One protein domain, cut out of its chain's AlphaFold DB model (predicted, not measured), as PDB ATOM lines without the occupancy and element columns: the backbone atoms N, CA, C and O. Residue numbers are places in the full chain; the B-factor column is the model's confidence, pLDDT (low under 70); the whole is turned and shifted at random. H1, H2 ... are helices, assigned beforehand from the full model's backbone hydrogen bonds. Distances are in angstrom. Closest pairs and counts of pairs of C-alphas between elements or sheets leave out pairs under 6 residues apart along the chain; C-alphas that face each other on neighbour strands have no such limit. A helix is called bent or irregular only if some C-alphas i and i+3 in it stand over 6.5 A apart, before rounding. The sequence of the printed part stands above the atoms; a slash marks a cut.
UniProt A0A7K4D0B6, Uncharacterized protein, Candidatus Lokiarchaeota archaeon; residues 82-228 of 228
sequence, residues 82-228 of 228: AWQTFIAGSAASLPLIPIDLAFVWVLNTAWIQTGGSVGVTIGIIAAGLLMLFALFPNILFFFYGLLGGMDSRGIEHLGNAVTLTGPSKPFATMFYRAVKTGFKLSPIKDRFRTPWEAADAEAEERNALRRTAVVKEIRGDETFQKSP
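What this domain is: This is residues 82 to 228 of the 228 residues of an uncharacterized protein of Candidatus Lokiarchaeota archaeon (UniProt A0A7K4D0B6). Two helical hairpins, H2 with bent H3 and H4 with H5, pack together through H3b and H5; H6 points away, its residues 197 to 212 sticking out. The 147 printed residues include H1 to H6 in chain order and no named strand: all helix. The whole is extended, radius of gyration of the C-alphas 24.2 A, spans 84 by 35 by 28 A.

How they stand to each other: H3, residues 118 to 146, assigned as one helix by its hydrogen bonds, is bent: C-alphas 133 and 136 are 6.9 A apart. Arm H3b, residues 136 to 146, touches H5, residues 169 to 185; the closest C-alphas, Leu 146 and Gly 182, are 4.1 A apart. H6, residues 197 to 218, touches no helix. H1, residues 82 to 93, is only just irregular, C-alphas 85 and 88 being 6.8 A apart, with 6 of 8 O i to N i+4 pairs within hydrogen-bond range.

Where its parts are: H2, residues 96 to 114, is 26.8 A long; H4 holds residues 152 to 164. C-alpha 82 is at (221.227, 217.234, 203.843); H6 is 31.5 A long from first to last C-alpha, and its last, C-alpha 218, is at (243.986, 198.609, 238.226).

The domain as a whole: The printed part has no cut. The H5 to H6 link is long. Residues 220 to 228 are under pLDDT 70.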
ATOM      1  N   ALA A  82     221.996 217.648 205.018       91.00
ATOM      2  CA  ALA A  82     221.227 217.234 203.843       91.00
ATOM      3  C   ALA A  82     221.997 217.426 202.523       91.00
ATOM      4  O   ALA A  82     221.829 216.629 201.596       91.00
ATOM      5  N   TRP A  83     222.871 218.440 202.454       92.56
ATOM      6  CA  TRP A  83     223.707 218.666 201.280       92.56
ATOM      7  C   TRP A  83     224.677 217.511 201.063       92.56
ATOM      8  O   TRP A  83     224.661 216.894 200.002       92.56
ATOM      9  N   GLN A  84     225.480 217.183 202.074       90.81
ATOM     10  CA  GLN A  84     226.475 216.115 201.969       90.81
ATOM     11  C   GLN A  84     225.815 214.743 201.788       90.81
ATOM     12  O   GLN A  84     226.253 213.956 200.955       90.81
ATOM     13  N   THR A  85     224.732 214.471 202.521       88.62
ATOM     14  CA  THR A  85     224.092 213.150 202.535       88.62
ATOM     15  C   THR A  85     223.308 212.839 201.261       88.62
ATOM     16  O   THR A  85     223.378 211.712 200.779       88.62
ATOM     17  N   PHE A  86     222.562 213.801 200.709       90.44
ATOM     18  CA  PHE A  86     221.641 213.527 199.597       90.44
ATOM     19  C   PHE A  86     221.999 214.294 198.331       90.44
ATOM     20  O   PHE A  86     222.069 213.712 197.247       90.44
ATOM     21  N   ILE A  87     222.226 215.603 198.457       93.94
ATOM     22  CA  ILE A  87     222.336 216.482 197.291       93.94
ATOM     23  C   ILE A  87     223.662 216.254 196.570       93.94
ATOM     24  O   ILE A  87     223.658 216.044 195.363       93.94
ATOM     25  N   ALA A  88     224.781 216.225 197.294       93.44
ATOM     26  CA  ALA A  88     226.105 216.029 196.715       93.44
ATOM     27  C   ALA A  88     226.222 214.671 196.010       93.44
ATOM     28  O   ALA A  88     226.736 214.611 194.898       93.44
ATOM     29  N   GLY A  89     225.696 213.597 196.612       91.31
ATOM     30  CA  GLY A  89     225.673 212.264 195.999       91.31
ATOM     31  C   GLY A  89     224.826 212.218 194.725       91.31
ATOM     32  O   GLY A  89     225.291 211.755 193.686       91.31
ATOM     33  N   SER A  90     223.612 212.773 194.777       93.31
ATOM     34  CA  SER A  90     222.716 212.821 193.613       93.31
ATOM     35  C   SER A  90     223.303 213.682 192.492       93.31
ATOM     36  O   SER A  90     223.348 213.265 191.339       93.31
ATOM     37  N   ALA A  91     223.831 214.859 192.826       94.19
ATOM     38  CA  ALA A  91     224.443 215.762 191.861       94.19
ATOM     39  C   ALA A  91     225.744 215.191 191.269       94.19
ATOM     40  O   ALA A  91     226.009 215.400 190.088       94.19
ATOM     41  N   ALA A  92     226.513 214.409 192.035       94.19
ATOM     42  CA  ALA A  92     227.701 213.714 191.536       94.19
ATOM     43  C   ALA A  92     227.380 212.616 190.510       94.19
ATOM     44  O   ALA A  92     228.260 212.243 189.736       94.19
ATOM     45  N   SER A  93     226.138 212.122 190.475       92.88
ATOM     46  CA  SER A  93     225.687 211.154 189.470       92.88
ATOM     47  C   SER A  93     225.281 211.795 188.137       92.88
ATOM     48  O   SER A  93     225.341 211.134 187.106       92.88
ATOM     49  N   LEU A  94     224.930 213.089 188.116       93.56
ATOM     50  CA  LEU A  94     224.466 213.765 186.895       93.56
ATOM     51  C   LEU A  94     225.485 213.722 185.742       93.56
ATOM     52  O   LEU A  94     225.068 213.453 184.615       93.56
ATOM     53  N   PRO A  95     226.800 213.920 185.971       90.81
ATOM     54  CA  PRO A  95     227.799 213.799 184.912       90.81
ATOM     55  C   PRO A  95     227.922 212.390 184.327       90.81
ATOM     56  O   PRO A  95     228.449 212.254 183.228       90.81
ATOM     57  N   LEU A  96     227.453 211.349 185.026       90.25
ATOM     58  CA  LEU A  96     227.492 209.977 184.516       90.25
ATOM     59  C   LEU A  96     226.463 209.753 183.408       90.25
ATOM     60  O   LEU A  96     226.755 209.026 182.472       90.25
ATOM     61  N   ILE A  97     225.320 210.446 183.435       90.56
ATOM     62  CA  ILE A  97     224.254 210.290 182.431       90.56
ATOM     63  C   ILE A  97     224.771 210.473 180.988       90.56
ATOM     64  O   ILE A  97     224.594 209.563 180.178       90.56
ATOM     65  N   PRO A  98     225.419 211.596 180.611       92.00
ATOM     66  CA  PRO A  98     225.938 211.749 179.253       92.00
ATOM     67  C   PRO A  98     227.065 210.757 178.927       92.00
ATOM     68  O   PRO A  98     227.207 210.379 177.767       92.00
ATOM     69  N   ILE A  99     227.842 210.312 179.923       88.50
ATOM     70  CA  ILE A  99     228.902 209.309 179.734       88.50
ATOM     71  C   ILE A  99     228.285 207.948 179.416       88.50
ATOM     72  O   ILE A  99     228.722 207.293 178.471       88.50
ATOM     73  N   ASP A 100     227.243 207.550 180.143       87.19
ATOM     74  CA  ASP A 100     226.506 206.308 179.922       87.19
ATOM     75  C   ASP A 100     225.858 206.304 178.538       87.19
ATOM     76  O   ASP A 100     225.989 205.338 177.789       87.19
ATOM     77  N   LEU A 101     225.218 207.414 178.156       90.94
ATOM     78  CA  LEU A 101     224.621 207.566 176.830       90.94
ATOM     79  C   LEU A 101     225.672 207.477 175.717       90.94
ATOM     80  O   LEU A 101     225.461 206.770 174.731       90.94
ATOM     81  N   ALA A 102     226.816 208.149 175.880       89.38
ATOM     82  CA  ALA A 102     227.916 208.076 174.924       89.38
ATOM     83  C   ALA A 102     228.488 206.656 174.831       89.38
ATOM     84  O   ALA A 102     228.743 206.159 173.736       89.38
ATOM     85  N   PHE A 103     228.644 205.976 175.966       86.75
ATOM     86  CA  PHE A 103     229.147 204.611 176.019       86.75
ATOM     87  C   PHE A 103     228.200 203.633 175.317       86.75
ATOM     88  O   PHE A 103     228.630 202.893 174.433       86.75
ATOM     89  N   VAL A 104     226.901 203.681 175.629       87.25
ATOM     90  CA  VAL A 104     225.876 202.871 174.954       87.25
ATOM     91  C   VAL A 104     225.869 203.147 173.452       87.25
ATOM     92  O   VAL A 104     225.807 202.208 172.660       87.25
ATOM     93  N   TRP A 105     225.984 204.411 173.046       89.88
ATOM     94  CA  TRP A 105     226.054 204.784 171.636       89.88
ATOM     95  C   TRP A 105     227.277 204.180 170.925       89.88
ATOM     96  O   TRP A 105     227.127 203.598 169.848       89.88
ATOM     97  N   VAL A 106     228.467 204.243 171.537       86.81
ATOM     98  CA  VAL A 106     229.695 203.635 170.989       86.81
ATOM     99  C   VAL A 106     229.548 202.121 170.866       86.81
ATOM    100  O   VAL A 106     229.828 201.564 169.803       86.81
ATOM    101  N   LEU A 107     229.081 201.446 171.921       85.19
ATOM    102  CA  LEU A 107     228.922 199.991 171.911       85.19
ATOM    103  C   LEU A 107     227.889 199.538 170.879       85.19
ATOM    104  O   LEU A 107     228.125 198.565 170.166       85.19
ATOM    105  N   ASN A 108     226.768 200.254 170.762       85.81
ATOM    106  CA  ASN A 108     225.737 199.950 169.775       85.81
ATOM    107  C   ASN A 108     226.264 200.145 168.344       85.81
ATOM    108  O   ASN A 108     226.073 199.292 167.482       85.81
ATOM    109  N   THR A 109     227.017 201.219 168.100       87.06
ATOM    110  CA  THR A 109     227.649 201.459 166.794       87.06
ATOM    111  C   THR A 109     228.635 200.343 166.440       87.06
ATOM    112  O   THR A 109     228.584 199.806 165.335       87.06
ATOM    113  N   ALA A 110     229.483 199.936 167.389       83.69
ATOM    114  CA  ALA A 110     230.418 198.828 167.202       83.69
ATOM    115  C   ALA A 110     229.694 197.498 166.936       83.69
ATOM    116  O   ALA A 110     230.109 196.731 166.065       83.69
ATOM    117  N   TRP A 111     228.591 197.243 167.644       84.25
ATOM    118  CA  TRP A 111     227.751 196.062 167.453       84.25
ATOM    119  C   TRP A 111     227.150 196.002 166.045       84.25
ATOM    120  O   TRP A 111     227.287 194.988 165.358       84.25
ATOM    121  N   ILE A 112     226.541 197.103 165.590       86.75
ATOM    122  CA  ILE A 112     225.918 197.210 164.262       86.75
ATOM    123  C   ILE A 112     226.958 197.018 163.151       86.75
ATOM    124  O   ILE A 112     226.699 196.303 162.187       86.75
ATOM    125  N   GLN A 113     228.148 197.612 163.286       84.25
ATOM    126  CA  GLN A 113     229.187 197.559 162.250       84.25
ATOM    127  C   GLN A 113     229.838 196.181 162.087       84.25
ATOM    128  O   GLN A 113     230.336 195.861 161.011       84.25
ATOM    129  N   THR A 114     229.858 195.365 163.139       80.44
ATOM    130  CA  THR A 114     230.586 194.084 163.153       80.44
ATOM    131  C   THR A 114     229.677 192.857 163.130       80.44
ATOM    132  O   THR A 114     230.171 191.729 163.162       80.44
ATOM    133  N   GLY A 115     228.357 193.058 163.086       79.12
ATOM    134  CA  GLY A 115     227.376 191.978 162.978       79.12
ATOM    135  C   GLY A 115     227.324 191.046 164.193       79.12
ATOM    136  O   GLY A 115     226.906 189.901 164.053       79.12
ATOM    137  N   GLY A 116     227.766 191.501 165.372       74.88
ATOM    138  CA  GLY A 116     227.662 190.724 166.613       74.88
ATOM    139  C   GLY A 116     228.602 189.516 166.699       74.88
ATOM    140  O   GLY A 116     228.247 188.496 167.289       74.88
ATOM    141  N   SER A 117     229.807 189.599 166.124       84.38
ATOM    142  CA  SER A 117     230.805 188.532 166.285       84.38
ATOM    143  C   SER A 117     231.110 188.240 167.769       84.38
ATOM    144  O   SER A 117     231.051 189.123 168.634       84.38
ATOM    145  N   VAL A 118     231.485 186.994 168.080       83.94
ATOM    146  CA  VAL A 118     231.801 186.566 169.461       83.94
ATOM    147  C   VAL A 118     232.916 187.425 170.070       83.94
ATOM    148  O   VAL A 118     232.816 187.831 171.227       83.94
ATOM    149  N   GLY A 119     233.942 187.772 169.284       83.69
ATOM    150  CA  GLY A 119     235.040 188.629 169.741       83.69
ATOM    151  C   GLY A 119     234.577 190.031 170.145       83.69
ATOM    152  O   GLY A 119     235.011 190.552 171.171       83.69
ATOM    153  N   VAL A 120     233.636 190.612 169.398       82.50
ATOM    154  CA  VAL A 120     233.052 191.922 169.725       82.50
ATOM    155  C   VAL A 120     232.176 191.836 170.969       82.50
ATOM    156  O   VAL A 120     232.262 192.705 171.829       82.50
ATOM    157  N   THR A 121     231.408 190.759 171.123       82.00
ATOM    158  CA  THR A 121     230.596 190.522 172.328       82.00
ATOM    159  C   THR A 121     231.466 190.476 173.586       82.00
ATOM    160  O   THR A 121     231.187 191.167 174.565       82.00
ATOM    161  N   ILE A 122     232.567 189.715 173.549       86.56
ATOM    162  CA  ILE A 122     233.527 189.633 174.662       86.56
ATOM    163  C   ILE A 122     234.168 191.000 174.926       86.56
ATOM    164  O   ILE A 122     234.272 191.412 176.081       86.56
ATOM    165  N   GLY A 123     234.555 191.724 173.871       86.56
ATOM    166  CA  GLY A 123     235.127 193.065 173.987       86.56
ATOM    167  C   GLY A 123     234.177 194.066 174.650       86.56
ATOM    168  O   GLY A 123     234.591 194.799 175.545       86.56
ATOM    169  N   ILE A 124     232.896 194.051 174.276       85.50
ATOM    170  CA  ILE A 124     231.852 194.899 174.868       85.50
ATOM    171  C   ILE A 124     231.665 194.573 176.353       85.50
ATOM    172  O   ILE A 124     231.630 195.485 177.178       85.50
ATOM    173  N   ILE A 125     231.588 193.287 176.710       86.00
ATOM    174  CA  ILE A 125     231.448 192.858 178.108       86.00
ATOM    175  C   ILE A 125     232.667 193.301 178.925       86.00
ATOM    176  O   ILE A 125     232.509 193.895 179.991       86.00
ATOM    177  N   ALA A 126     233.880 193.069 178.421       88.69
ATOM    178  CA  ALA A 126     235.110 193.474 179.095       88.69
ATOM    179  C   ALA A 126     235.189 194.999 179.279       88.69
ATOM    180  O   ALA A 126     235.520 195.471 180.367       88.69
ATOM    181  N   ALA A 127     234.826 195.773 178.251       86.50
ATOM    182  CA  ALA A 127     234.760 197.230 178.328       86.50
ATOM    183  C   ALA A 127     233.716 197.701 179.353       86.50
ATOM    184  O   ALA A 127     234.004 198.587 180.156       86.50
ATOM    185  N   GLY A 128     232.536 197.075 179.381       86.69
ATOM    186  CA  GLY A 128     231.489 197.366 180.361       86.69
ATOM    187  C   GLY A 128     231.932 197.085 181.798       86.69
ATOM    188  O   GLY A 128     231.718 197.912 182.682       86.69
ATOM    189  N   LEU A 129     232.622 195.966 182.033       87.00
ATOM    190  CA  LEU A 129     233.167 195.629 183.352       87.00
ATOM    191  C   LEU A 129     234.265 196.607 183.786       87.00
ATOM    192  O   LEU A 129     234.273 197.046 184.933       87.00
ATOM    193  N   LEU A 130     235.168 196.991 182.878       87.69
ATOM    194  CA  LEU A 130     236.196 197.995 183.168       87.69
ATOM    195  C   LEU A 130     235.578 199.354 183.516       87.69
ATOM    196  O   LEU A 130     235.997 199.989 184.486       87.69
ATOM    197  N   MET A 131     234.556 199.779 182.776       86.00
ATOM    198  CA  MET A 131     233.810 201.002 183.077       86.00
ATOM    199  C   MET A 131     233.165 200.936 184.463       86.00
ATOM    200  O   MET A 131     233.343 201.853 185.263       86.00
ATOM    201  N   LEU A 132     232.490 199.826 184.774       84.81
ATOM    202  CA  LEU A 132     231.770 199.640 186.030       84.81
ATOM    203  C   LEU A 132     232.695 199.592 187.253       84.81
ATOM    204  O   LEU A 132     232.395 200.211 188.271       84.81
ATOM    205  N   PHE A 133     233.809 198.862 187.172       83.50
ATOM    206  CA  PHE A 133     234.682 198.638 188.328       83.50
ATOM    207  C   PHE A 133     235.780 199.686 188.487       83.50
ATOM    208  O   PHE A 133     236.205 199.949 189.614       83.50
ATOM    209  N   ALA A 134     236.249 200.285 187.392       84.31
ATOM    210  CA  ALA A 134     237.342 201.247 187.436       84.31
ATOM    211  C   ALA A 134     236.862 202.674 187.169       84.31
ATOM    212  O   ALA A 134     237.119 203.554 187.988       84.31
ATOM    213  N   LEU A 135     236.177 202.946 186.057       85.94
ATOM    214  CA  LEU A 135     235.958 204.334 185.644       85.94
ATOM    215  C   LEU A 135     234.829 205.024 186.426       85.94
ATOM    216  O   LEU A 135     235.057 206.078 187.022       85.94
ATOM    217  N   PHE A 136     233.636 204.429 186.470       88.69
ATOM    218  CA  PHE A 136     232.457 205.059 187.069       88.69
ATOM    219  C   PHE A 136     232.612 205.409 188.543       88.69
ATOM    220  O   PHE A 136     232.312 206.554 188.892       88.69
ATOM    221  N   PRO A 137     233.128 204.520 189.412       89.50
ATOM    222  CA  PRO A 137     233.282 204.873 190.812       89.50
ATOM    223  C   PRO A 137     234.231 206.062 190.969       89.50
ATOM    224  O   PRO A 137     233.946 206.975 191.732       89.50
ATOM    225  N   ASN A 138     235.321 206.122 190.199       92.12
ATOM    226  CA  ASN A 138     236.277 207.226 190.291       92.12
ATOM    227  C   ASN A 138     235.696 208.560 189.833       92.12
ATOM    228  O   ASN A 138     235.929 209.571 190.489       92.12
ATOM    229  N   ILE A 139     234.917 208.568 188.752       92.69
ATOM    230  CA  ILE A 139     234.226 209.778 188.295       92.69
ATOM    231  C   ILE A 139     233.222 210.236 189.357       92.69
ATOM    232  O   ILE A 139     233.236 211.401 189.751       92.69
ATOM    233  N   LEU A 140     232.416 209.312 189.883       93.69
ATOM    234  CA  LEU A 140     231.441 209.599 190.933       93.69
ATOM    235  C   LEU A 140     232.120 210.182 192.176       93.69
ATOM    236  O   LEU A 140     231.733 211.244 192.654       93.69
ATOM    237  N   PHE A 141     233.170 209.529 192.677       94.69
ATOM    238  CA  PHE A 141     233.921 209.972 193.851       94.69
ATOM    239  C   PHE A 141     234.622 211.317 193.626       94.69
ATOM    240  O   PHE A 141     234.657 212.152 194.534       94.69
ATOM    241  N   PHE A 142     235.135 211.564 192.420       96.44
ATOM    242  CA  PHE A 142     235.694 212.859 192.041       96.44
ATOM    243  C   PHE A 142     234.640 213.967 192.111       96.44
ATOM    244  O   PHE A 142     234.849 214.959 192.809       96.44
ATOM    245  N   PHE A 143     233.491 213.797 191.448       96.00
ATOM    246  CA  PHE A 143     232.426 214.803 191.465       96.00
ATOM    247  C   PHE A 143     231.797 214.964 192.849       96.00
ATOM    248  O   PHE A 143     231.462 216.079 193.240       96.00
ATOM    249  N   TYR A 144     231.717 213.891 193.632       95.38
ATOM    250  CA  TYR A 144     231.273 213.950 195.020       95.38
ATOM    251  C   TYR A 144     232.191 214.842 195.868       95.38
ATOM    252  O   TYR A 144     231.715 215.722 196.585       95.38
ATOM    253  N   GLY A 145     233.513 214.685 195.731       94.75
ATOM    254  CA  GLY A 145     234.485 215.592 196.346       94.75
ATOM    255  C   GLY A 145     234.377 217.026 195.811       94.75
ATOM    256  O   GLY A 145     234.415 217.979 196.587       94.75
ATOM    257  N   LEU A 146     234.188 217.187 194.496       95.88
ATOM    258  CA  LEU A 146     234.067 218.488 193.829       95.88
ATOM    259  C   LEU A 146     232.837 219.281 194.288       95.88
ATOM    260  O   LEU A 146     232.899 220.502 194.412       95.88
ATOM    261  N   LEU A 147     231.730 218.602 194.576       95.81
ATOM    262  CA  LEU A 147     230.473 219.219 195.002       95.81
ATOM    263  C   LEU A 147     230.374 219.397 196.527       95.81
ATOM    264  O   LEU A 147     229.302 219.696 197.057       95.81
ATOM    265  N   GLY A 148     231.488 219.233 197.245       92.25
ATOM    266  CA  GLY A 148     231.539 219.429 198.693       92.25
ATOM    267  C   GLY A 148     230.823 218.332 199.483       92.25
ATOM    268  O   GLY A 148     230.337 218.591 200.582       92.25
ATOM    269  N   GLY A 149     230.747 217.112 198.940       93.00
ATOM    270  CA  GLY A 149     230.191 215.949 199.639       93.00
ATOM    271  C   GLY A 149     231.019 215.506 200.850       93.00
ATOM    272  O   GLY A 149     230.503 214.829 201.735       93.00
ATOM    273  N   MET A 150     232.289 215.914 200.925       92.75
ATOM    274  CA  MET A 150     233.150 215.715 202.094       92.75
ATOM    275  C   MET A 150     233.763 217.039 202.537       92.75
ATOM    276  O   MET A 150     234.062 217.902 201.711       92.75
ATOM    277  N   ASP A 151     233.951 217.185 203.844       93.44
ATOM    278  CA  ASP A 151     234.721 218.260 204.457       93.44
ATOM    279  C   ASP A 151     236.192 217.850 204.634       93.44
ATOM    280  O   ASP A 151     236.573 216.688 204.472       93.44
ATOM    281  N   SER A 152     237.036 218.822 204.970       94.06
ATOM    282  CA  SER A 152     238.471 218.641 205.229       94.06
ATOM    283  C   SER A 152     238.763 217.483 206.189       94.06
ATOM    284  O   SER A 152     239.624 216.645 205.908       94.06
ATOM    285  N   ARG A 153     237.993 217.384 207.276       92.94
ATOM    286  CA  ARG A 153     238.127 216.305 208.254       92.94
ATOM    287  C   ARG A 153     237.682 214.947 207.712       92.94
ATOM    288  O   ARG A 153     238.351 213.944 207.951       92.94
ATOM    289  N   GLY A 154     236.596 214.888 206.947       92.38
ATOM    290  CA  GLY A 154     236.170 213.669 206.267       92.38
ATOM    291  C   GLY A 154     237.236 213.131 205.308       92.38
ATOM    292  O   GLY A 154     237.450 211.920 205.247       92.38
ATOM    293  N   ILE A 155     237.953 214.011 204.600       95.19
ATOM    294  CA  ILE A 155     239.072 213.619 203.725       95.19
ATOM    295  C   ILE A 155     240.243 213.042 204.527       95.19
ATOM    296  O   ILE A 155     240.871 212.078 204.081       95.19
ATOM    297  N   GLU A 156     240.551 213.606 205.693       95.38
ATOM    298  CA  GLU A 156     241.585 213.074 206.585       95.38
ATOM    299  C   GLU A 156     241.219 211.671 207.085       95.38
ATOM    300  O   GLU A 156     241.996 210.729 206.912       95.38
ATOM    301  N   HIS A 157     239.997 211.504 207.601       94.19
ATOM    302  CA  HIS A 157     239.488 210.210 208.062       94.19
ATOM    303  C   HIS A 157     239.451 209.168 206.953       94.19
ATOM    304  O   HIS A 157     239.820 208.017 207.183       94.19
ATOM    305  N   LEU A 158     239.071 209.557 205.734       95.06
ATOM    306  CA  LEU A 158     239.122 208.665 204.579       95.06
ATOM    307  C   LEU A 158     240.562 208.233 204.270       95.06
ATOM    308  O   LEU A 158     240.802 207.062 203.992       95.06
ATOM    309  N   GLY A 159     241.527 209.150 204.365       96.38
ATOM    310  CA  GLY A 159     242.948 208.829 204.224       96.38
ATOM    311  C   GLY A 159     243.422 207.811 205.263       96.38
ATOM    312  O   GLY A 159     244.067 206.827 204.903       96.38
ATOM    313  N   ASN A 160     243.036 207.999 206.526       96.06
ATOM    314  CA  ASN A 160     243.339 207.068 207.615       96.06
ATOM    315  C   ASN A 160     242.646 205.707 207.421       96.06
ATOM    316  O   ASN A 160     243.242 204.662 207.659       96.06
ATOM    317  N   ALA A 161     241.412 205.677 206.919       94.88
ATOM    318  CA  ALA A 161     240.726 204.423 206.613       94.88
ATOM    319  C   ALA A 161     241.434 203.637 205.492       94.88
ATOM    320  O   ALA A 161     241.568 202.414 205.568       94.88
ATOM    321  N   VAL A 162     241.954 204.331 204.473       96.06
ATOM    322  CA  VAL A 162     242.704 203.709 203.367       96.06
ATOM    323  C   VAL A 162     243.999 203.057 203.852       96.06
ATOM    324  O   VAL A 162     244.381 202.008 203.332       96.06
ATOM    325  N   THR A 163     244.684 203.629 204.848       95.56
ATOM    326  CA  THR A 163     245.912 203.019 205.390       95.56
ATOM    327  C   THR A 163     245.630 201.737 206.168       95.56
ATOM    328  O   THR A 163     246.456 200.828 206.123       95.56
ATOM    329  N   LEU A 164     244.455 201.643 206.798       95.00
ATOM    330  CA  LEU A 164     243.962 200.457 207.508       95.00
ATOM    331  C   LEU A 164     243.361 199.394 206.574       95.00
ATOM    332  O   LEU A 164     243.081 198.274 206.999       95.00
ATOM    333  N   THR A 165     243.149 199.728 205.301       93.06
ATOM    334  CA  THR A 165     242.561 198.808 204.328       93.06
ATOM    335  C   THR A 165     243.590 197.746 203.920       93.06
ATOM    336  O   THR A 165     244.722 198.078 203.574       93.06
ATOM    337  N   GLY A 166     243.202 196.466 203.952       93.50
ATOM    338  CA  GLY A 166     244.074 195.332 203.616       93.50
ATOM    339  C   GLY A 166     244.232 195.102 202.100       93.50
ATOM    340  O   GLY A 166     244.697 195.990 201.386       93.50
ATOM    341  N   PRO A 167     243.853 193.932 201.552       94.75
ATOM    342  CA  PRO A 167     244.088 193.595 200.140       94.75
ATOM    343  C   PRO A 167     243.372 194.525 199.143       94.75
ATOM    344  O   PRO A 167     243.810 194.670 198.005       94.75
ATOM    345  N   SER A 168     242.306 195.215 199.562       92.19
ATOM    346  CA  SER A 168     241.573 196.193 198.745       92.19
ATOM    347  C   SER A 168     242.206 197.595 198.715       92.19
ATOM    348  O   SER A 168     241.661 198.502 198.080       92.19
ATOM    349  N   LYS A 169     243.373 197.791 199.345       94.31
ATOM    350  CA  LYS A 169     244.075 199.082 199.414       94.31
ATOM    351  C   LYS A 169     244.297 199.774 198.061       94.31
ATOM    352  O   LYS A 169     244.123 200.993 198.027       94.31
ATOM    353  N   PRO A 170     244.652 199.091 196.952       92.56
ATOM    354  CA  PRO A 170     244.832 199.763 195.662       92.56
ATOM    355  C   PRO A 170     243.556 200.464 195.183       92.56
ATOM    356  O   PRO A 170     243.599 201.637 194.814       92.56
ATOM    357  N   PHE A 171     242.412 199.784 195.287       90.81
ATOM    358  CA  PHE A 171     241.108 200.335 194.919       90.81
ATOM    359  C   PHE A 171     240.696 201.471 195.859       90.81
ATOM    360  O   PHE A 171     240.342 202.554 195.400       90.81
ATOM    361  N   ALA A 172     240.846 201.275 197.173       93.50
ATOM    362  CA  ALA A 172     240.556 202.312 198.164       93.50
ATOM    363  C   ALA A 172     241.425 203.568 197.957       93.50
ATOM    364  O   ALA A 172     240.941 204.694 198.051       93.50
ATOM    365  N   THR A 173     242.699 203.384 197.598       94.88
ATOM    366  CA  THR A 173     243.628 204.479 197.282       94.88
ATOM    367  C   THR A 173     243.207 205.220 196.017       94.88
ATOM    368  O   THR A 173     243.300 206.446 195.977       94.88
ATOM    369  N   MET A 174     242.746 204.501 194.991       94.00
ATOM    370  CA  MET A 174     242.242 205.095 193.752       94.00
ATOM    371  C   MET A 174     241.044 206.009 194.043       94.00
ATOM    372  O   MET A 174     241.087 207.195 193.712       94.00
ATOM    373  N   PHE A 175     240.054 205.506 194.787       93.56
ATOM    374  CA  PHE A 175     238.881 206.286 195.188       93.56
ATOM    375  C   PHE A 175     239.256 207.480 196.062       93.56
ATOM    376  O   PHE A 175     238.823 208.598 195.792       93.56
ATOM    377  N   TYR A 176     240.129 207.293 197.053       96.31
ATOM    378  CA  TYR A 176     240.615 208.395 197.882       96.31
ATOM    379  C   TYR A 176     241.294 209.489 197.063       96.31
ATOM    380  O   TYR A 176     241.049 210.674 197.290       96.31
ATOM    381  N   ARG A 177     242.125 209.121 196.081       96.62
ATOM    382  CA  ARG A 177     242.756 210.092 195.181       96.62
ATOM    383  C   ARG A 177     241.719 210.838 194.350       96.62
ATOM    384  O   ARG A 177     241.848 212.055 194.225       96.62
ATOM    385  N   ALA A 178     240.706 210.149 193.830       96.25
ATOM    386  CA  ALA A 178     239.622 210.777 193.081       96.25
ATOM    387  C   ALA A 178     238.871 211.804 193.943       96.25
ATOM    388  O   ALA A 178     238.837 212.984 193.583       96.25
ATOM    389  N   VAL A 179     238.393 211.402 195.129       96.44
ATOM    390  CA  VAL A 179     237.709 212.309 196.069       96.44
ATOM    391  C   VAL A 179     238.611 213.479 196.458       96.44
ATOM    392  O   VAL A 179     238.194 214.631 196.379       96.44
ATOM    393  N   LYS A 180     239.865 213.219 196.851       97.19
ATOM    394  CA  LYS A 180     240.815 214.257 197.281       97.19
ATOM    395  C   LYS A 180     241.096 215.267 196.172       97.19
ATOM    396  O   LYS A 180     241.250 216.453 196.453       97.19
ATOM    397  N   THR A 181     241.189 214.808 194.927       97.25
ATOM    398  CA  THR A 181     241.408 215.688 193.773       97.25
ATOM    399  C   THR A 181     240.179 216.555 193.525       97.25
ATOM    400  O   THR A 181     240.324 217.770 193.405       97.25
ATOM    401  N   GLY A 182     238.980 215.966 193.556       96.00
ATOM    402  CA  GLY A 182     237.724 216.712 193.474       96.00
ATOM    403  C   GLY A 182     237.597 217.753 194.587       96.00
ATOM    404  O   GLY A 182     237.359 218.924 194.315       96.00
ATOM    405  N   PHE A 183     237.869 217.362 195.832       96.44
ATOM    406  CA  PHE A 183     237.841 218.254 196.993       96.44
ATOM    407  C   PHE A 183     238.807 219.438 196.850       96.44
ATOM    408  O   PHE A 183     238.439 220.578 197.123       96.44
ATOM    409  N   LYS A 184     240.037 219.199 196.376       95.81
ATOM    410  CA  LYS A 184     241.029 220.265 196.150       95.81
ATOM    411  C   LYS A 184     240.588 221.277 195.095       95.81
ATOM    412  O   LYS A 184     240.885 222.459 195.245       95.81
ATOM    413  N   LEU A 185     239.920 220.806 194.043       96.31
ATOM    414  CA  LEU A 185     239.410 221.636 192.951       96.31
ATOM    415  C   LEU A 185     238.052 222.276 193.273       96.31
ATOM    416  O   LEU A 185     237.598 223.145 192.534       96.31
ATOM    417  N   SER A 186     237.397 221.856 194.357       94.81
ATOM    418  CA  SER A 186     236.050 222.297 194.697       94.81
ATOM    419  C   SER A 186     236.000 223.794 195.031       94.81
ATOM    420  O   SER A 186     236.692 224.239 195.955       94.81
ATOM    421  N   PRO A 187     235.120 224.573 194.372       92.25
ATOM    422  CA  PRO A 187     234.860 225.962 194.748       92.25
ATOM    423  C   PRO A 187     233.990 226.079 196.011       92.25
ATOM    424  O   PRO A 187     233.927 227.144 196.617       92.25
ATOM    425  N   ILE A 188     233.316 224.996 196.412       93.00
ATOM    426  CA  ILE A 188     232.409 224.942 197.570       93.00
ATOM    427  C   ILE A 188     232.956 224.068 198.705       93.00
ATOM    428  O   ILE A 188     232.195 223.618 199.565       93.00
ATOM    429  N   LYS A 189     234.278 223.848 198.726       89.31
ATOM    430  CA  LYS A 189     234.970 223.130 199.803       89.31
ATOM    431  C   LYS A 189     234.619 223.723 201.169       89.31
ATOM    432  O   LYS A 189     234.558 224.940 201.325       89.31
ATOM    433  N   ASP A 190     234.346 222.850 202.134       89.62
ATOM    434  CA  ASP A 190     233.997 223.182 203.525       89.62
ATOM    435  C   ASP A 190     232.788 224.127 203.727       89.62
ATOM    436  O   ASP A 190     232.470 224.474 204.864       89.62
ATOM    437  N   ARG A 191     232.040 224.499 202.674       90.06
ATOM    438  CA  ARG A 191     230.841 225.352 202.801       90.06
ATOM    439  C   ARG A 191     229.722 224.666 203.581       90.06
ATOM    440  O   ARG A 191     228.997 225.312 204.330       90.06
ATOM    441  N   PHE A 192     229.591 223.358 203.395       88.31
ATOM    442  CA  PHE A 192     228.602 222.514 204.059       88.31
ATOM    443  C   PHE A 192     229.294 221.589 205.057       88.31
ATOM    444  O   PHE A 192     229.081 220.385 205.027       88.31
ATOM    445  N   ARG A 193     230.179 222.119 205.899       87.88
ATOM    446  CA  ARG A 193     230.908 221.319 206.885       87.88
ATOM    447  C   ARG A 193     229.987 220.823 208.006       87.88
ATOM    448  O   ARG A 193     229.083 221.532 208.447       87.88
ATOM    449  N   THR A 194     230.237 219.607 208.485       85.50
ATOM    450  CA  THR A 194     229.545 219.056 209.657       85.50
ATOM    451  C   THR A 194     230.195 219.605 210.939       85.50
ATOM    452  O   THR A 194     231.421 219.604 211.020       85.50
ATOM    453  N   PRO A 195     229.431 220.092 211.938       85.44
ATOM    454  CA  PRO A 195     229.992 220.654 213.170       85.44
ATOM    455  C   PRO A 195     230.502 219.530 214.075       85.44
ATOM    456  O   PRO A 195     229.740 218.936 214.841       85.44
ATOM    457  N   TRP A 196     231.780 219.199 213.940       83.88
ATOM    458  CA  TRP A 196     232.385 218.017 214.544       83.88
ATOM    459  C   TRP A 196     233.228 218.321 215.789       83.88
ATOM    460  O   TRP A 196     233.540 217.406 216.540       83.88
ATOM    461  N   GLU A 197     233.544 219.587 216.055       87.38
ATOM    462  CA  GLU A 197     234.376 220.022 217.186       87.38
ATOM    463  C   GLU A 197     233.737 219.691 218.534       87.38
ATOM    464  O   GLU A 197     234.396 219.190 219.438       87.38
ATOM    465  N   ALA A 198     232.430 219.936 218.658       84.56
ATOM    466  CA  ALA A 198     231.699 219.629 219.882       84.56
ATOM    467  C   ALA A 198     231.650 218.116 220.149       84.56
ATOM    468  O   ALA A 198     231.752 217.687 221.293       84.56
ATOM    469  N   ALA A 199     231.519 217.314 219.087       82.88
ATOM    470  CA  ALA A 199     231.499 215.859 219.197       82.88
ATOM    471  C   ALA A 199     232.877 215.300 219.587       82.88
ATOM    472  O   ALA A 199     232.950 214.360 220.374       82.88
ATOM    473  N   ASP A 200     233.960 215.893 219.080       86.06
ATOM    474  CA  ASP A 200     235.323 215.515 219.462       86.06
ATOM    475  C   ASP A 200     235.635 215.844 220.908       86.06
ATOM    476  O   ASP A 200     236.154 214.987 221.617       86.06
ATOM    477  N   ALA A 201     235.287 217.054 221.349       88.44
ATOM    478  CA  ALA A 201     235.509 217.472 222.725       88.44
ATOM    479  C   ALA A 201     234.807 216.521 223.708       88.44
ATOM    480  O   ALA A 201     235.426 216.041 224.658       88.44
ATOM    481  N   GLU A 202     233.546 216.163 223.433       85.69
ATOM    482  CA  GLU A 202     232.809 215.193 224.248       85.69
ATOM    483  C   GLU A 202     233.453 213.794 224.202       85.69
ATOM    484  O   GLU A 202     233.539 213.100 225.221       85.69
ATOM    485  N   ALA A 203     233.927 213.354 223.032       85.38
ATOM    486  CA  ALA A 203     234.578 212.055 222.886       85.38
ATOM    487  C   ALA A 203     235.910 211.987 223.654       85.38
ATOM    488  O   ALA A 203     236.197 210.979 224.308       85.38
ATOM    489  N   GLU A 204     236.716 213.046 223.600       89.38
ATOM    490  CA  GLU A 204     237.972 213.167 224.338       89.38
ATOM    491  C   GLU A 204     237.739 213.193 225.849       89.38
ATOM    492  O   GLU A 204     238.397 212.440 226.572       89.38
ATOM    493  N   GLU A 205     236.755 213.962 226.323       90.50
ATOM    494  CA  GLU A 205     236.373 214.016 227.736       90.50
ATOM    495  C   GLU A 205     235.950 212.632 228.252       90.50
ATOM    496  O   GLU A 205     236.486 212.134 229.248       90.50
ATOM    497  N   ARG A 206     235.062 211.935 227.529       85.25
ATOM    498  CA  ARG A 206     234.634 210.572 227.891       85.25
ATOM    499  C   ARG A 206     235.793 209.578 227.893       85.25
ATOM    500  O   ARG A 206     235.852 208.699 228.758       85.25
ATOM    501  N   ASN A 207     236.716 209.689 226.941       87.94
ATOM    502  CA  ASN A 207     237.891 208.823 226.874       87.94
ATOM    503  C   ASN A 207     238.875 209.103 228.017       87.94
ATOM    504  O   ASN A 207     239.441 208.155 228.567       87.94
ATOM    505  N   ALA A 208     239.052 210.364 228.417       89.31
ATOM    506  CA  ALA A 208     239.855 210.736 229.577       89.31
ATOM    507  C   ALA A 208     239.257 210.158 230.869       89.31
ATOM    508  O   ALA A 208     239.961 209.478 231.617       89.31
ATOM    509  N   LEU A 209     237.944 210.315 231.074       88.75
ATOM    510  CA  LEU A 209     237.232 209.734 232.215       88.75
ATOM    511  C   LEU A 209     237.375 208.206 232.256       88.75
ATOM    512  O   LEU A 209     237.748 207.652 233.292       88.75
ATOM    513  N   ARG A 210     237.189 207.516 231.122       85.50
ATOM    514  CA  ARG A 210     237.401 206.060 231.026       85.50
ATOM    515  C   ARG A 210     238.822 205.646 231.389       85.50
ATOM    516  O   ARG A 210     238.992 204.707 232.159       85.50
ATOM    517  N   ARG A 211     239.839 206.349 230.883       86.12
ATOM    518  CA  ARG A 211     241.243 206.074 231.237       86.12
ATOM    519  C   ARG A 211     241.473 206.236 232.738       86.12
ATOM    520  O   ARG A 211     242.107 205.376 233.337       86.12
ATOM    521  N   THR A 212     240.923 207.282 233.359       86.88
ATOM    522  CA  THR A 212     241.051 207.471 234.814       86.88
ATOM    523  C   THR A 212     240.328 206.393 235.623       86.88
ATOM    524  O   THR A 212     240.873 205.941 236.626       86.88
ATOM    525  N   ALA A 213     239.151 205.938 235.183       83.44
ATOM    526  CA  ALA A 213     238.411 204.859 235.837       83.44
ATOM    527  C   ALA A 213     239.171 203.526 235.769       83.44
ATOM    528  O   ALA A 213     239.367 202.886 236.797       83.44
ATOM    529  N   VAL A 214     239.696 203.168 234.592       82.88
ATOM    530  CA  VAL A 214     240.512 201.955 234.403       82.88
ATOM    531  C   VAL A 214     241.785 202.004 235.253       82.88
ATOM    532  O   VAL A 214     242.162 201.010 235.861       82.88
ATOM    533  N   VAL A 215     242.447 203.163 235.352       79.25
ATOM    534  CA  VAL A 215     243.639 203.317 236.207       79.25
ATOM    535  C   VAL A 215     243.301 203.148 237.691       79.25
ATOM    536  O   VAL A 215     244.086 202.534 238.411       79.25
ATOM    537  N   LYS A 216     242.152 203.659 238.156       77.62
ATOM    538  CA  LYS A 216     241.683 203.453 239.539       77.62
ATOM    539  C   LYS A 216     241.365 201.984 239.824       77.62
ATOM    540  O   LYS A 216     241.767 201.474 240.862       77.62
ATOM    541  N   GLU A 217     240.718 201.303 238.879       75.88
ATOM    542  CA  GLU A 217     240.406 199.872 238.971       75.88
ATOM    543  C   GLU A 217     241.681 199.015 239.045       75.88
ATOM    544  O   GLU A 217     241.806 198.164 239.920       75.88
ATOM    545  N   ILE A 218     242.684 199.304 238.207       76.06
ATOM    546  CA  ILE A 218     243.986 198.609 238.226       76.06
ATOM    547  C   ILE A 218     244.767 198.887 239.521       76.06
ATOM    548  O   ILE A 218     245.505 198.022 239.989       76.06
ATOM    549  N   ARG A 219     244.629 200.082 240.107       77.69
ATOM    550  CA  ARG A 219     245.310 200.455 241.359       77.69
ATOM    551  C   ARG A 219     244.672 199.863 242.619       77.69
ATOM    552  O   ARG A 219     245.263 200.009 243.683       77.69
ATOM    553  N   GLY A 220     243.538 199.169 242.508       62.41
ATOM    554  CA  GLY A 220     242.893 198.510 243.646       62.41
ATOM    555  C   GLY A 220     242.230 199.473 244.635       62.41
ATOM    556  O   GLY A 220     241.996 199.094 245.778       62.41
ATOM    557  N   ASP A 221     241.912 200.704 244.220       58.31
ATOM    558  CA  ASP A 221     241.129 201.621 245.051       58.31
ATOM    559  C   ASP A 221     239.671 201.108 245.108       58.31
ATOM    560  O   ASP A 221     238.874 201.371 244.207       58.31
ATOM    561  N   GLU A 222     239.312 200.372 246.169       52.75
ATOM    562  CA  GLU A 222     238.016 199.691 246.409       52.75
ATOM    563  C   GLU A 222     236.763 200.603 246.453       52.75
ATOM    564  O   GLU A 222     235.679 200.184 246.852       52.75
ATOM    565  N   THR A 223     236.848 201.861 246.026       55.28
ATOM    566  CA  THR A 223     235.754 202.844 246.144       55.28
ATOM    567  C   THR A 223     234.917 203.025 244.879       55.28
ATOM    568  O   THR A 223     234.110 203.954 244.809       55.28
ATOM    569  N   PHE A 224     235.027 202.144 243.878       51.59
ATOM    570  CA  PHE A 224     234.128 202.187 242.719       51.59
ATOM    571  C   PHE A 224     232.784 201.510 243.041       51.59
ATOM    572  O   PHE A 224     232.468 200.409 242.589       51.59
ATOM    573  N   GLN A 225     231.973 202.190 243.858       51.50
ATOM    574  CA  GLN A 225     230.546 201.898 243.966       51.50
ATOM    575  C   GLN A 225     229.917 202.018 242.573       51.50
ATOM    576  O   GLN A 225     229.984 203.068 241.933       51.50
ATOM    577  N   LYS A 226     229.311 200.923 242.104       44.41
ATOM    578  CA  LYS A 226     228.502 200.884 240.881       44.41
ATOM    579  C   LYS A 226     227.445 201.990 240.943       44.41
ATOM    580  O   LYS A 226     226.547 201.925 241.780       44.41
ATOM    581  N   SER A 227     227.545 202.988 240.069       44.44
ATOM    582  CA  SER A 227     226.452 203.935 239.851       44.44
ATOM    583  C   SER A 227     225.285 203.209 239.156       44.44
ATOM    584  O   SER A 227     225.565 202.438 238.231       44.44
ATOM    585  N   PRO A 228     224.028 203.421 239.592       44.41
ATOM    586  CA  PRO A 228     222.838 202.827 238.979       44.41
ATOM    587  C   PRO A 228     222.615 203.270 237.526       44.41
ATOM    588  O   PRO A 228     223.059 204.384 237.163       44.41
TER     589      PRO A 228